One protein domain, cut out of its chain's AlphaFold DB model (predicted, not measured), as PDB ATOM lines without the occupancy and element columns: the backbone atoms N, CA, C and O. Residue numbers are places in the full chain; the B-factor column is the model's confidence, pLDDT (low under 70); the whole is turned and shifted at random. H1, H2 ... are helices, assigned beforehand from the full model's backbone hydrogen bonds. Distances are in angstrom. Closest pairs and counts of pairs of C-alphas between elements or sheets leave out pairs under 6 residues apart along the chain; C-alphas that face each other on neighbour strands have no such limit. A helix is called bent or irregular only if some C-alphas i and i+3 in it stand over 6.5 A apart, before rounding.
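What this domain is: This is residues 2 to 99 of the 113 residues of an uncharacterized protein of Actinobacteria bacterium (UniProt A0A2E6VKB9). This is a loose, open arch of four helices: H2 and H3 meet near their first residues as a wide corner on one side, and H4 stands by itself on the other side with residues 87 to 99 folding back along it. The long helix H1 and residues 58 to 73 cross the space between these two sides; the last turns of H1 come near H2 and H3, while its residues 2 to 8 stick out. The printed part has 98 residues with four named helices, in the order H1, H2, H3, H4, and no named strand; its class is all helix. The whole is loose, with a radius of gyration of the C-alphas of 17.5 A, and spans 42 by 32 by 32 A.

Where its parts are: Find C-alpha 2 at (12.653, 19.732, -98.991); from there H1, residues 2 to 21, runs 29.2 A. It is neither bent nor irregular, but only just: C-alphas 7 and 10 are 6.3 A apart. Go on to C-alpha 24 at (29.028, 22.398, -71.417), where H2, residues 24 to 37, begins; it is 20.1 A long. H3, residues 45 to 57, measures 18.4 A. Last comes H4, residues 74 to 86, which runs 18.1 A to C-alpha 86 at (4.484, 52.344, -89.194).

How they stand to each other: Look first at the end of H1, where the C-alphas of Phe 19 and Ala 26, the closest of H1 and H2, are 7.1 A apart. These two helices are close but not clearly touching, and only just about perpendicular at 70.3 degrees. H1 and H3 are also close but not clearly touching: their closest C-alphas, of Ser 20 and Val 52, are 6.5 A apart, and their lines are about perpendicular at 82 degrees. H2 and H3 touch, H3 with residues 45 to 49 alone; the closest C-alphas are those of Ile 27 and Gly 48, 6.0 A apart. They run opposite ways at a steep tilt of 47 degrees. H4 is apart from H1, H2 and H3. In H2, H3 and H4 every O i to N i+4 pair is within hydrogen-bond range; in H1, 13 of 16 are.

The domain as a whole: The two C-alphas farthest apart in the domain, those of Thr 36 and Ala 86, are 44.1 A apart. The printed part has no cut. H1 to H2 is a tight link, H2 to H3 a short one, and H3 to H4, with 16 residues between them, a long one. Residues 36 to 41 stand free, as do residues 2 to 8 of H1. The mean pLDDT of the printed part is 96.2, and no printed residue is under 70.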
ATOM      1  N   ARG A   2      13.751  20.197 -99.871       95.06
ATOM      2  CA  ARG A   2      12.653  19.732 -98.991       95.06
ATOM      3  C   ARG A   2      12.933  18.429 -98.194       95.06
ATOM      4  O   ARG A   2      12.957  18.532 -96.974       95.06
ATOM      5  N   PRO A   3      13.309  17.282 -98.807       95.88
ATOM      6  CA  PRO A   3      13.618  16.062 -98.040       95.88
ATOM      7  C   PRO A   3      14.788  16.204 -97.054       95.88
ATOM      8  O   PRO A   3      14.866  15.493 -96.061       95.88
ATOM      9  N   CYS A   4      15.729  17.119 -97.318       97.06
ATOM     10  CA  CYS A   4      16.825  17.392 -96.391       97.06
ATOM     11  C   CYS A   4      16.346  18.199 -95.181       97.06
ATOM     12  O   CYS A   4      16.845  17.979 -94.086       97.06
ATOM     13  N   LEU A   5      15.404  19.128 -95.369       97.25
ATOM     14  CA  LEU A   5      14.870  19.961 -94.288       97.25
ATOM     15  C   LEU A   5      13.942  19.162 -93.370       97.25
ATOM     16  O   LEU A   5      14.033  19.321 -92.160       97.25
ATOM     17  N   GLU A   6      13.162  18.231 -93.922       97.06
ATOM     18  CA  GLU A   6      12.359  17.275 -93.139       97.06
ATOM     19  C   GLU A   6      13.215  16.450 -92.163       97.06
ATOM     20  O   GLU A   6      12.750  16.086 -91.090       97.06
ATOM     21  N   LEU A   7      14.481  16.188 -92.506       97.06
ATOM     22  CA  LEU A   7      15.426  15.493 -91.627       97.06
ATOM     23  C   LEU A   7      16.229  16.450 -90.736       97.06
ATOM     24  O   LEU A   7      16.524  16.126 -89.589       97.06
ATOM     25  N   LEU A   8      16.625  17.612 -91.259       97.88
ATOM     26  CA  LEU A   8      17.515  18.542 -90.566       97.88
ATOM     27  C   LEU A   8      16.796  19.357 -89.489       97.88
ATOM     28  O   LEU A   8      17.356  19.553 -88.413       97.88
ATOM     29  N   ILE A   9      15.591  19.858 -89.766       98.12
ATOM     30  CA  ILE A   9      14.893  20.769 -88.851       98.12
ATOM     31  C   ILE A   9      14.595  20.102 -87.496       98.12
ATOM     32  O   ILE A   9      14.949  20.710 -86.482       98.12
ATOM     33  N   PRO A  10      14.126  18.839 -87.426       98.19
ATOM     34  CA  PRO A  10      13.970  18.148 -86.144       98.19
ATOM     35  C   PRO A  10      15.293  17.979 -85.375       98.19
ATOM     36  O   PRO A  10      15.325  18.100 -84.150       98.19
ATOM     37  N   VAL A  11      16.418  17.770 -86.075       98.38
ATOM     38  CA  VAL A  11      17.752  17.704 -85.442       98.38
ATOM     39  C   VAL A  11      18.128  19.052 -84.823       98.38
ATOM     40  O   VAL A  11      18.657  19.089 -83.712       98.38
ATOM     41  N   VAL A  12      17.831  20.161 -85.507       97.62
ATOM     42  CA  VAL A  12      18.061  21.513 -84.977       97.62
ATOM     43  C   VAL A  12      17.163  21.777 -83.765       97.62
ATOM     44  O   VAL A  12      17.685  22.208 -82.737       97.62
ATOM     45  N   GLN A  13      15.867  21.452 -83.825       97.75
ATOM     46  CA  GLN A  13      14.948  21.580 -82.682       97.75
ATOM     47  C   GLN A  13      15.462  20.804 -81.461       97.75
ATOM     48  O   GLN A  13      15.624  21.371 -80.378       97.75
ATOM     49  N   GLN A  14      15.820  19.529 -81.645       97.62
ATOM     50  CA  GLN A  14      16.338  18.696 -80.561       97.62
ATOM     51  C   GLN A  14      17.678  19.214 -80.016       97.62
ATOM     52  O   GLN A  14      17.963  19.073 -78.825       97.62
ATOM     53  N   SER A  15      18.509  19.834 -80.862       97.00
ATOM     54  CA  SER A  15      19.775  20.426 -80.420       97.00
ATOM     55  C   SER A  15      19.570  21.571 -79.429       97.00
ATOM     56  O   SER A  15      20.351  21.674 -78.487       97.00
ATOM     57  N   VAL A  16      18.503  22.367 -79.580       95.75
ATOM     58  CA  VAL A  16      18.168  23.458 -78.651       95.75
ATOM     59  C   VAL A  16      17.771  22.888 -77.291       95.75
ATOM     60  O   VAL A  16      18.344  23.282 -76.278       95.75
ATOM     61  N   VAL A  17      16.875  21.895 -77.269       95.88
ATOM     62  CA  VAL A  17      16.464  21.211 -76.030       95.88
ATOM     63  C   VAL A  17      17.678  20.612 -75.310       95.88
ATOM     64  O   VAL A  17      17.871  20.819 -74.111       95.88
ATOM     65  N   ASN A  18      18.550  19.921 -76.052       96.06
ATOM     66  CA  ASN A  18      19.753  19.304 -75.495       96.06
ATOM     67  C   ASN A  18      20.768  20.340 -74.994       96.06
ATOM     68  O   ASN A  18      21.393  20.126 -73.957       96.06
ATOM     69  N   PHE A  19      20.938  21.452 -75.716       95.75
ATOM     70  CA  PHE A  19      21.839  22.535 -75.333       95.75
ATOM     71  C   PHE A  19      21.394  23.190 -74.028       95.75
ATOM     72  O   PHE A  19      22.212  23.373 -73.130       95.75
ATOM     73  N   SER A  20      20.101  23.475 -73.881       93.62
ATOM     74  CA  SER A  20      19.549  24.041 -72.650       93.62
ATOM     75  C   SER A  20      19.666  23.088 -71.456       93.62
ATOM     76  O   SER A  20      19.884  23.547 -70.337       93.62
ATOM     77  N   ALA A  21      19.564  21.772 -71.680       93.94
ATOM     78  CA  ALA A  21      19.720  20.763 -70.630       93.94
ATOM     79  C   ALA A  21      21.190  20.524 -70.225       93.94
ATOM     80  O   ALA A  21      21.482  20.311 -69.048       93.94
ATOM     81  N   ASN A  22      22.123  20.534 -71.184       96.06
ATOM     82  CA  ASN A  22      23.558  20.376 -70.940       96.06
ATOM     83  C   ASN A  22      24.391  21.081 -72.026       96.06
ATOM     84  O   ASN A  22      24.728  20.507 -73.065       96.06
ATOM     85  N   SER A  23      24.775  22.327 -71.750       97.12
ATOM     86  CA  SER A  23      25.483  23.192 -72.698       97.12
ATOM     87  C   SER A  23      27.004  23.044 -72.681       97.12
ATOM     88  O   SER A  23      27.664  23.537 -73.594       97.12
ATOM     89  N   ALA A  24      27.587  22.355 -71.690       98.06
ATOM     90  CA  ALA A  24      29.028  22.398 -71.417       98.06
ATOM     91  C   ALA A  24      29.881  21.996 -72.631       98.06
ATOM     92  O   ALA A  24      30.818  22.700 -73.010       98.06
ATOM     93  N   ARG A  25      29.520  20.890 -73.296       97.81
ATOM     94  CA  ARG A  25      30.229  20.427 -74.497       97.81
ATOM     95  C   ARG A  25      30.111  21.427 -75.648       97.81
ATOM     96  O   ARG A  25      31.090  21.663 -76.347       97.81
ATOM     97  N   ALA A  26      28.924  21.983 -75.868       97.62
ATOM     98  CA  ALA A  26      28.692  22.928 -76.954       97.62
ATOM     99  C   ALA A  26      29.425  24.257 -76.709       97.62
ATOM    100  O   ALA A  26      30.058  24.771 -77.623       97.62
ATOM    101  N   ILE A  27      29.428  24.761 -75.472       98.31
ATOM    102  CA  ILE A  27      30.211  25.937 -75.074       98.31
ATOM    103  C   ILE A  27      31.705  25.693 -75.310       98.31
ATOM    104  O   ILE A  27      32.368  26.555 -75.880       98.31
ATOM    105  N   ALA A  28      32.231  24.520 -74.941       98.19
ATOM    106  CA  ALA A  28      33.631  24.178 -75.193       98.19
ATOM    107  C   ALA A  28      33.973  24.180 -76.694       98.19
ATOM    108  O   ALA A  28      35.009  24.714 -77.075       98.19
ATOM    109  N   ILE A  29      33.083  23.656 -77.548       97.94
ATOM    110  CA  ILE A  29      33.245  23.708 -79.012       97.94
ATOM    111  C   ILE A  29      33.242  25.158 -79.519       97.94
ATOM    112  O   ILE A  29      34.038  25.499 -80.387       97.94
ATOM    113  N   ILE A  30      32.365  26.019 -78.989       97.19
ATOM    114  CA  ILE A  30      32.322  27.437 -79.379       97.19
ATOM    115  C   ILE A  30      33.630  28.137 -78.992       97.19
ATOM    116  O   ILE A  30      34.186  28.859 -79.814       97.19
ATOM    117  N   VAL A  31      34.136  27.920 -77.774       97.94
ATOM    118  CA  VAL A  31      35.411  28.501 -77.317       97.94
ATOM    119  C   VAL A  31      36.574  28.027 -78.191       97.94
ATOM    120  O   VAL A  31      37.306  28.864 -78.709       97.94
ATOM    121  N   ASP A  32      36.684  26.719 -78.438       97.94
ATOM    122  CA  ASP A  32      37.714  26.136 -79.310       97.94
ATOM    123  C   ASP A  32      37.667  26.717 -80.733       97.94
ATOM    124  O   ASP A  32      38.696  27.082 -81.301       97.94
ATOM    125  N   ALA A  33      36.466  26.894 -81.298       97.50
ATOM    126  CA  ALA A  33      36.299  27.504 -82.614       97.50
ATOM    127  C   ALA A  33      36.732  28.979 -82.629       97.50
ATOM    128  O   ALA A  33      37.384  29.422 -83.576       97.50
ATOM    129  N   VAL A  34      36.392  29.746 -81.589       97.00
ATOM    130  CA  VAL A  34      36.783  31.158 -81.464       97.00
ATOM    131  C   VAL A  34      38.300  31.305 -81.355       97.00
ATOM    132  O   VAL A  34      38.876  32.144 -82.050       97.00
ATOM    133  N   GLU A  35      38.946  30.465 -80.548       96.44
ATOM    134  CA  GLU A  35      40.404  30.429 -80.418       96.44
ATOM    135  C   GLU A  35      41.076  30.003 -81.730       96.44
ATOM    136  O   GLU A  35      42.017  30.655 -82.184       96.44
ATOM    137  N   THR A  36      40.551  28.964 -82.386       97.81
ATOM    138  CA  THR A  36      41.094  28.423 -83.640       97.81
ATOM    139  C   THR A  36      40.992  29.415 -84.794       97.81
ATOM    140  O   THR A  36      41.944  29.574 -85.558       97.81
ATOM    141  N   PHE A  37      39.851  30.095 -84.948       96.75
ATOM    142  CA  PHE A  37      39.689  31.090 -86.008       96.75
ATOM    143  C   PHE A  37      40.484  32.372 -85.743       96.75
ATOM    144  O   PHE A  37      40.793  33.084 -86.698       96.75
ATOM    145  N   GLY A  38      40.819  32.677 -84.481       94.25
ATOM    146  CA  GLY A  38      41.740  33.762 -84.129       94.25
ATOM    147  C   GLY A  38      41.310  35.140 -84.646       94.25
ATOM    148  O   GLY A  38      42.148  35.946 -85.051       94.25
ATOM    149  N   SER A  39      40.000  35.390 -84.705       93.88
ATOM    150  CA  SER A  39      39.437  36.652 -85.201       93.88
ATOM    151  C   SER A  39      39.366  37.719 -84.097       93.88
ATOM    152  O   SER A  39      39.826  37.515 -82.980       93.88
ATOM    153  N   PHE A  40      38.746  38.868 -84.384       94.31
ATOM    154  CA  PHE A  40      38.466  39.886 -83.363       94.31
ATOM    155  C   PHE A  40      37.379  39.460 -82.354       94.31
ATOM    156  O   PHE A  40      37.177  40.143 -81.351       94.31
ATOM    157  N   TRP A  41      36.635  38.384 -82.637       93.56
ATOM    158  CA  TRP A  41      35.562  37.890 -81.779       93.56
ATOM    159  C   TRP A  41      36.116  37.177 -80.543       93.56
ATOM    160  O   TRP A  41      37.033  36.367 -80.649       93.56
ATOM    161  N   THR A  42      35.518  37.429 -79.378       94.44
ATOM    162  CA  THR A  42      35.883  36.787 -78.109       94.44
ATOM    163  C   THR A  42      34.680  36.084 -77.499       94.44
ATOM    164  O   THR A  42      33.588  36.653 -77.446       94.44
ATOM    165  N   TYR A  43      34.885  34.876 -76.985       96.56
ATOM    166  CA  TYR A  43      33.868  34.110 -76.277       96.56
ATOM    167  C   TYR A  43      34.538  33.286 -75.183       96.56
ATOM    168  O   TYR A  43      35.599  32.712 -75.408       96.56
ATOM    169  N   SER A  44      33.938  33.233 -73.996       97.19
ATOM    170  CA  SER A  44      34.495  32.502 -72.854       97.19
ATOM    171  C   SER A  44      33.474  31.535 -72.268       97.19
ATOM    172  O   SER A  44      32.266  31.748 -72.391       97.19
ATOM    173  N   VAL A  45      33.953  30.492 -71.582       98.19
ATOM    174  CA  VAL A  45      33.074  29.538 -70.884       98.19
ATOM    175  C   VAL A  45      32.119  30.251 -69.909       98.19
ATOM    176  O   VAL A  45      30.914  30.036 -70.044       98.19
ATOM    177  N   PRO A  46      32.573  31.170 -69.023       98.12
ATOM    178  CA  PRO A  46      31.663  31.868 -68.108       98.12
ATOM    179  C   PRO A  46      30.597  32.707 -68.823       98.12
ATOM    180  O   PRO A  46      29.464  32.804 -68.353       98.12
ATOM    181  N   GLN A  47      30.936  33.305 -69.972       97.69
ATOM    182  CA  GLN A  47      29.975  34.045 -70.791       97.69
ATOM    183  C   GLN A  47      28.910  33.115 -71.383       97.69
ATOM    184  O   GLN A  47      27.730  33.464 -71.374       97.69
ATOM    185  N   GLY A  48      29.305  31.935 -71.868       97.31
ATOM    186  CA  GLY A  48      28.368  30.935 -72.374       97.31
ATOM    187  C   GLY A  48      27.440  30.398 -71.289       97.31
ATOM    188  O   GLY A  48      26.228  30.383 -71.477       97.31
ATOM    189  N   GLU A  49      27.980  30.039 -70.125       98.00
ATOM    190  CA  GLU A  49      27.189  29.568 -68.981       98.00
ATOM    191  C   GLU A  49      26.197  30.631 -68.492       98.00
ATOM    192  O   GLU A  49      25.035  30.320 -68.218       98.00
ATOM    193  N   TYR A  50      26.630  31.897 -68.427       97.69
ATOM    194  CA  TYR A  50      25.745  33.025 -68.145       97.69
ATOM    195  C   TYR A  50      24.618  33.117 -69.180       97.69
ATOM    196  O   TYR A  50      23.452  33.184 -68.798       97.69
ATOM    197  N   ALA A  51      24.951  33.080 -70.475       96.38
ATOM    198  CA  ALA A  51      23.972  33.207 -71.549       96.38
ATOM    199  C   ALA A  51      22.920  32.093 -71.499       96.38
ATOM    200  O   ALA A  51      21.732  32.394 -71.569       96.38
ATOM    201  N   VAL A  52      23.325  30.829 -71.323       96.62
ATOM    202  CA  VAL A  52      22.376  29.704 -71.227       96.62
ATOM    203  C   VAL A  52      21.439  29.881 -70.041       96.62
ATOM    204  O   VAL A  52      20.227  29.777 -70.211       96.62
ATOM    205  N   ARG A  53      21.980  30.209 -68.860       96.06
ATOM    206  CA  ARG A  53      21.163  30.448 -67.665       96.06
ATOM    207  C   ARG A  53      20.147  31.567 -67.902       96.06
ATOM    208  O   ARG A  53      18.964  31.367 -67.661       96.06
ATOM    209  N   THR A  54      20.590  32.712 -68.416       97.19
ATOM    210  CA  THR A  54      19.716  33.868 -68.653       97.19
ATOM    211  C   THR A  54      18.673  33.600 -69.738       97.19
ATOM    212  O   THR A  54      17.523  33.997 -69.574       97.19
ATOM    213  N   MET A  55      19.025  32.900 -70.821       95.56
ATOM    214  CA  MET A  55      18.050  32.512 -71.847       95.56
ATOM    215  C   MET A  55      16.975  31.575 -71.289       95.56
ATOM    216  O   MET A  55      15.814  31.721 -71.659       95.56
ATOM    217  N   THR A  56      17.331  30.668 -70.371       92.31
ATOM    218  CA  THR A  56      16.358  29.813 -69.675       92.31
ATOM    219  C   THR A  56      15.474  30.630 -68.734       92.31
ATOM    220  O   THR A  56      14.255  30.552 -68.829       92.31
ATOM    221  N   GLU A  57      16.070  31.438 -67.852       93.75
ATOM    222  CA  GLU A  57      15.346  32.243 -66.851       93.75
ATOM    223  C   GLU A  57      14.342  33.215 -67.484       93.75
ATOM    224  O   GLU A  57      13.260  33.432 -66.943       93.75
ATOM    225  N   LEU A  58      14.698  33.800 -68.629       95.12
ATOM    226  CA  LEU A  58      13.860  34.758 -69.349       95.12
ATOM    227  C   LEU A  58      12.944  34.103 -70.396       95.12
ATOM    228  O   LEU A  58      12.202  34.818 -71.068       95.12
ATOM    229  N   GLY A  59      13.010  32.779 -70.575       91.19
ATOM    230  CA  GLY A  59      12.227  32.064 -71.588       91.19
ATOM    231  C   GLY A  59      12.583  32.431 -73.035       91.19
ATOM    232  O   GLY A  59      11.732  32.350 -73.916       91.19
ATOM    233  N   LEU A  60      13.824  32.856 -73.304       91.00
ATOM    234  CA  LEU A  60      14.272  33.259 -74.647       91.00
ATOM    235  C   LEU A  60      14.479  32.065 -75.587       91.00
ATOM    236  O   LEU A  60      14.327  32.207 -76.797       91.00
ATOM    237  N   HIS A  61      14.809  30.897 -75.034       89.81
ATOM    238  CA  HIS A  61      14.800  29.618 -75.748       89.81
ATOM    239  C   HIS A  61      13.753  28.685 -75.136       89.81
ATOM    240  O   HIS A  61      14.077  27.719 -74.461       89.81
ATOM    241  N   GLY A  62      12.483  29.029 -75.311       91.75
ATOM    242  CA  GLY A  62      11.347  28.263 -74.802       91.75
ATOM    243  C   GLY A  62      10.424  27.806 -75.921       91.75
ATOM    244  O   GLY A  62      10.606  28.185 -77.080       91.75
ATOM    245  N   ASN A  63       9.428  27.000 -75.560       94.56
ATOM    246  CA  ASN A  63       8.368  26.641 -76.490       94.56
ATOM    247  C   ASN A  63       7.625  27.900 -76.985       94.56
ATOM    248  O   ASN A  63       7.700  28.971 -76.372       94.56
ATOM    249  N   GLY A  64       6.912  27.765 -78.102       87.44
ATOM    250  CA  GLY A  64       5.919  28.743 -78.531       87.44
ATOM    251  C   GLY A  64       4.734  28.836 -77.549       87.44
ATOM    252  O   GLY A  64       4.844  28.481 -76.380       87.44
ATOM    253  N   PRO A  65       3.553  29.285 -77.999       89.62
ATOM    254  CA  PRO A  65       2.341  29.282 -77.175       89.62
ATOM    255  C   PRO A  65       1.783  27.862 -76.939       89.62
ATOM    256  O   PRO A  65       0.721  27.704 -76.339       89.62
ATOM    257  N   ASP A  66       2.467  26.846 -77.460       92.44
ATOM    258  CA  ASP A  66       2.190  25.422 -77.339       92.44
ATOM    259  C   ASP A  66       3.413  24.696 -76.743       92.44
ATOM    260  O   ASP A  66       4.283  25.316 -76.141       92.44
ATOM    261  N   SER A  67       3.491  23.373 -76.885       95.19
ATOM    262  CA  SER A  67       4.602  22.560 -76.375       95.19
ATOM    263  C   SER A  67       5.744  22.362 -77.381       95.19
ATOM    264  O   SER A  67       6.503  21.407 -77.239       95.19
ATOM    265  N   THR A  68       5.841  23.191 -78.427       96.81
ATOM    266  CA  THR A  68       6.811  23.010 -79.522       96.81
ATOM    267  C   THR A  68       7.911  24.063 -79.466       96.81
ATOM    268  O   THR A  68       7.640  25.240 -79.244       96.81
ATOM    269  N   ILE A  69       9.162  23.669 -79.713       96.56
ATOM    270  CA  ILE A  69      10.269  24.614 -79.923       96.56
ATOM    271  C   ILE A  69      10.435  24.936 -81.411       96.56
ATOM    272  O   ILE A  69      10.503  24.041 -82.252       96.56
ATOM    273  N   GLY A  70      10.585  26.221 -81.735       94.81
ATOM    274  CA  GLY A  70      10.988  26.684 -83.067       94.81
ATOM    275  C   GLY A  70       9.852  26.875 -84.076       94.81
ATOM    276  O   GLY A  70      10.119  27.364 -85.173       94.81
ATOM    277  N   ASN A  71       8.604  26.549 -83.725       96.06
ATOM    278  CA  ASN A  71       7.438  26.982 -84.491       96.06
ATOM    279  C   ASN A  71       7.300  28.507 -84.441       96.06
ATOM    280  O   ASN A  71       7.485  29.158 -83.412       96.06
ATOM    281  N   MET A  72       6.946  29.079 -85.583       95.81
ATOM    282  CA  MET A  72       6.760  30.511 -85.745       95.81
ATOM    283  C   MET A  72       5.278  30.874 -85.658       95.81
ATOM    284  O   MET A  72       4.422  30.180 -86.211       95.81
ATOM    285  N   GLU A  73       4.980  31.997 -85.010       95.81
ATOM    286  CA  GLU A  73       3.627  32.541 -84.897       95.81
ATOM    287  C   GLU A  73       3.413  33.665 -85.916       95.81
ATOM    288  O   GLU A  73       4.025  34.734 -85.815       95.81
ATOM    289  N   GLU A  74       2.504  33.455 -86.871       96.31
ATOM    290  CA  GLU A  74       2.221  34.431 -87.934       96.31
ATOM    291  C   GLU A  74       1.833  35.802 -87.374       96.31
ATOM    292  O   GLU A  74       2.338  36.826 -87.824       96.31
ATOM    293  N   SER A  75       0.993  35.825 -86.338       97.19
ATOM    294  CA  SER A  75       0.520  37.056 -85.697       97.19
ATOM    295  C   SER A  75       1.657  37.879 -85.083       97.19
ATOM    296  O   SER A  75       1.630  39.110 -85.141       97.19
ATOM    297  N   ARG A  76       2.686  37.225 -84.529       96.25
ATOM    298  CA  ARG A  76       3.858  37.909 -83.964       96.25
ATOM    299  C   ARG A  76       4.735  38.496 -85.055       96.25
ATOM    300  O   ARG A  76       5.182  39.632 -84.914       96.25
ATOM    301  N   ILE A  77       4.949  37.755 -86.141       97.12
ATOM    302  CA  ILE A  77       5.706  38.240 -87.303       97.12
ATOM    303  C   ILE A  77       4.969  39.410 -87.960       97.12
ATOM    304  O   ILE A  77       5.582  40.444 -88.225       97.12
ATOM    305  N   GLN A  78       3.650  39.300 -88.133       98.25
ATOM    306  CA  GLN A  78       2.823  40.382 -88.666       98.25
ATOM    307  C   GLN A  78       2.922  41.629 -87.784       98.25
ATOM    308  O   GLN A  78       3.168  42.722 -88.284       98.25
ATOM    309  N   GLY A  79       2.860  41.468 -86.458       98.06
ATOM    310  CA  GLY A  79       3.030  42.582 -85.527       98.06
ATOM    311  C   GLY A  79       4.390  43.288 -85.631       98.06
ATOM    312  O   GLY A  79       4.472  44.485 -85.350       98.06
ATOM    313  N   VAL A  80       5.455  42.589 -86.039       97.00
ATOM    314  CA  VAL A  80       6.760  43.207 -86.335       97.00
ATOM    315  C   VAL A  80       6.711  43.968 -87.663       97.00
ATOM    316  O   VAL A  80       7.123  45.130 -87.694       97.00
ATOM    317  N   LEU A  81       6.163  43.371 -88.728       97.88
ATOM    318  CA  LEU A  81       5.999  44.026 -90.035       97.88
ATOM    319  C   LEU A  81       5.173  45.312 -89.943       97.88
ATOM    320  O   LEU A  81       5.559  46.342 -90.503       97.88
ATOM    321  N   ASP A  82       4.082  45.282 -89.183       98.06
ATOM    322  CA  ASP A  82       3.208  46.436 -88.977       98.06
ATOM    323  C   ASP A  82       3.966  47.580 -88.289       98.06
ATOM    324  O   ASP A  82       3.854  48.741 -88.684       98.06
ATOM    325  N   LYS A  83       4.799  47.262 -87.286       98.12
ATOM    326  CA  LYS A  83       5.635  48.251 -86.584       98.12
ATOM    327  C   LYS A  83       6.714  48.836 -87.487       98.12
ATOM    328  O   LYS A  83       6.935  50.043 -87.442       98.12
ATOM    329  N   MET A  84       7.371  48.009 -88.300       97.62
ATOM    330  CA  MET A  84       8.372  48.473 -89.268       97.62
ATOM    331  C   MET A  84       7.742  49.414 -90.300       97.62
ATOM    332  O   MET A  84       8.258  50.506 -90.537       97.62
ATOM    333  N   THR A  85       6.583  49.035 -90.840       96.62
ATOM    334  CA  THR A  85       5.824  49.852 -91.796       96.62
ATOM    335  C   THR A  85       5.390  51.175 -91.164       96.62
ATOM    336  O   THR A  85       5.587  52.238 -91.748       96.62
ATOM    337  N   ALA A  86       4.868  51.141 -89.933       97.75
ATOM    338  CA  ALA A  86       4.484  52.344 -89.194       97.75
ATOM    339  C   ALA A  86       5.677  53.264 -88.882       97.75
ATOM    340  O   ALA A  86       5.512  54.481 -88.810       97.75
ATOM    341  N   ALA A  87       6.879  52.702 -88.727       98.06
ATOM    342  CA  ALA A  87       8.122  53.456 -88.576       98.06
ATOM    343  C   ALA A  87       8.667  54.020 -89.907       98.06
ATOM    344  O   ALA A  87       9.704  54.682 -89.902       98.06
ATOM    345  N   GLY A  88       7.991  53.778 -91.038       97.50
ATOM    346  CA  GLY A  88       8.404  54.243 -92.363       97.50
ATOM    347  C   GLY A  88       9.557  53.443 -92.974       97.50
ATOM    348  O   GLY A  88      10.223  53.939 -93.882       97.50
ATOM    349  N   MET A  89       9.824  52.234 -92.472       97.88
ATOM    350  CA  MET A  89      10.836  51.344 -93.041       97.88
ATOM    351  C   MET A  89      10.320  50.695 -94.327       97.88
ATOM    352  O   MET A  89       9.149  50.332 -94.428       97.88
ATOM    353  N   GLU A  90      11.212  50.497 -95.294       95.81
ATOM    354  CA  GLU A  90      10.915  49.708 -96.488       95.81
ATOM    355  C   GLU A  90      10.904  48.213 -96.133       95.81
ATOM    356  O   GLU A  90      11.862  47.696 -95.550       95.81
ATOM    357  N   VAL A  91       9.813  47.522 -96.468       94.56
ATOM    358  CA  VAL A  91       9.649  46.075 -96.270       94.56
ATOM    359  C   VAL A  91       9.429  45.395 -97.616       94.56
ATOM    360  O   VAL A  91       8.761  45.935 -98.496       94.56
ATOM    361  N   THR A  92       9.985  44.198 -97.788       94.50
ATOM    362  CA  THR A  92       9.868  43.427 -99.038       94.50
ATOM    363  C   THR A  92       8.505  42.758 -99.203       94.50
ATOM    364  O   THR A  92       8.112  42.436-100.322       94.50
ATOM    365  N   THR A  93       7.785  42.551 -98.101       96.44
ATOM    366  CA  THR A  93       6.406  42.058 -98.067       96.44
ATOM    367  C   THR A  93       5.681  42.630 -96.853       96.44
ATOM    368  O   THR A  93       6.298  42.943 -95.833       96.44
ATOM    369  N   THR A  94       4.362  42.756 -96.969       94.56
ATOM    370  CA  THR A  94       3.458  43.097 -95.865       94.56
ATOM    371  C   THR A  94       2.726  41.878 -95.304       94.56
ATOM    372  O   THR A  94       2.000  42.030 -94.326       94.56
ATOM    373  N   ASN A  95       2.900  40.693 -95.902       96.44
ATOM    374  CA  ASN A  95       2.260  39.458 -95.453       96.44
ATOM    375  C   ASN A  95       3.277  38.586 -94.713       96.44
ATOM    376  O   ASN A  95       4.269  38.142 -95.291       96.44
ATOM    377  N   ALA A  96       3.021  38.310 -93.437       97.12
ATOM    378  CA  ALA A  96       3.922  37.506 -92.615       97.12
ATOM    379  C   ALA A  96       4.156  36.085 -93.160       97.12
ATOM    380  O   ALA A  96       5.278  35.588 -93.077       97.12
ATOM    381  N   SER A  97       3.143  35.448 -93.751       96.50
ATOM    382  CA  SER A  97       3.235  34.093 -94.324       96.50
ATOM    383  C   SER A  97       4.214  33.967 -95.496       96.50
ATOM    384  O   SER A  97       4.647  32.858 -95.800       96.50
ATOM    385  N   ASP A  98       4.635  35.073 -96.111       97.06
ATOM    386  CA  ASP A  98       5.679  35.056 -97.142       97.06
ATOM    387  C   ASP A  98       7.093  34.867 -96.544       97.06
ATOM    388  O   ASP A  98       8.046  34.599 -97.278       97.06
ATOM    389  N   LEU A  99       7.258  35.035 -95.224       96.44
ATOM    390  CA  LEU A  99       8.565  35.086 -94.554       96.44
ATOM    391  C   LEU A  99       8.966  33.793 -93.844       96.44
ATOM    392  O   LEU A  99      10.139  33.628 -93.503       96.44
TER     393      LEU A  99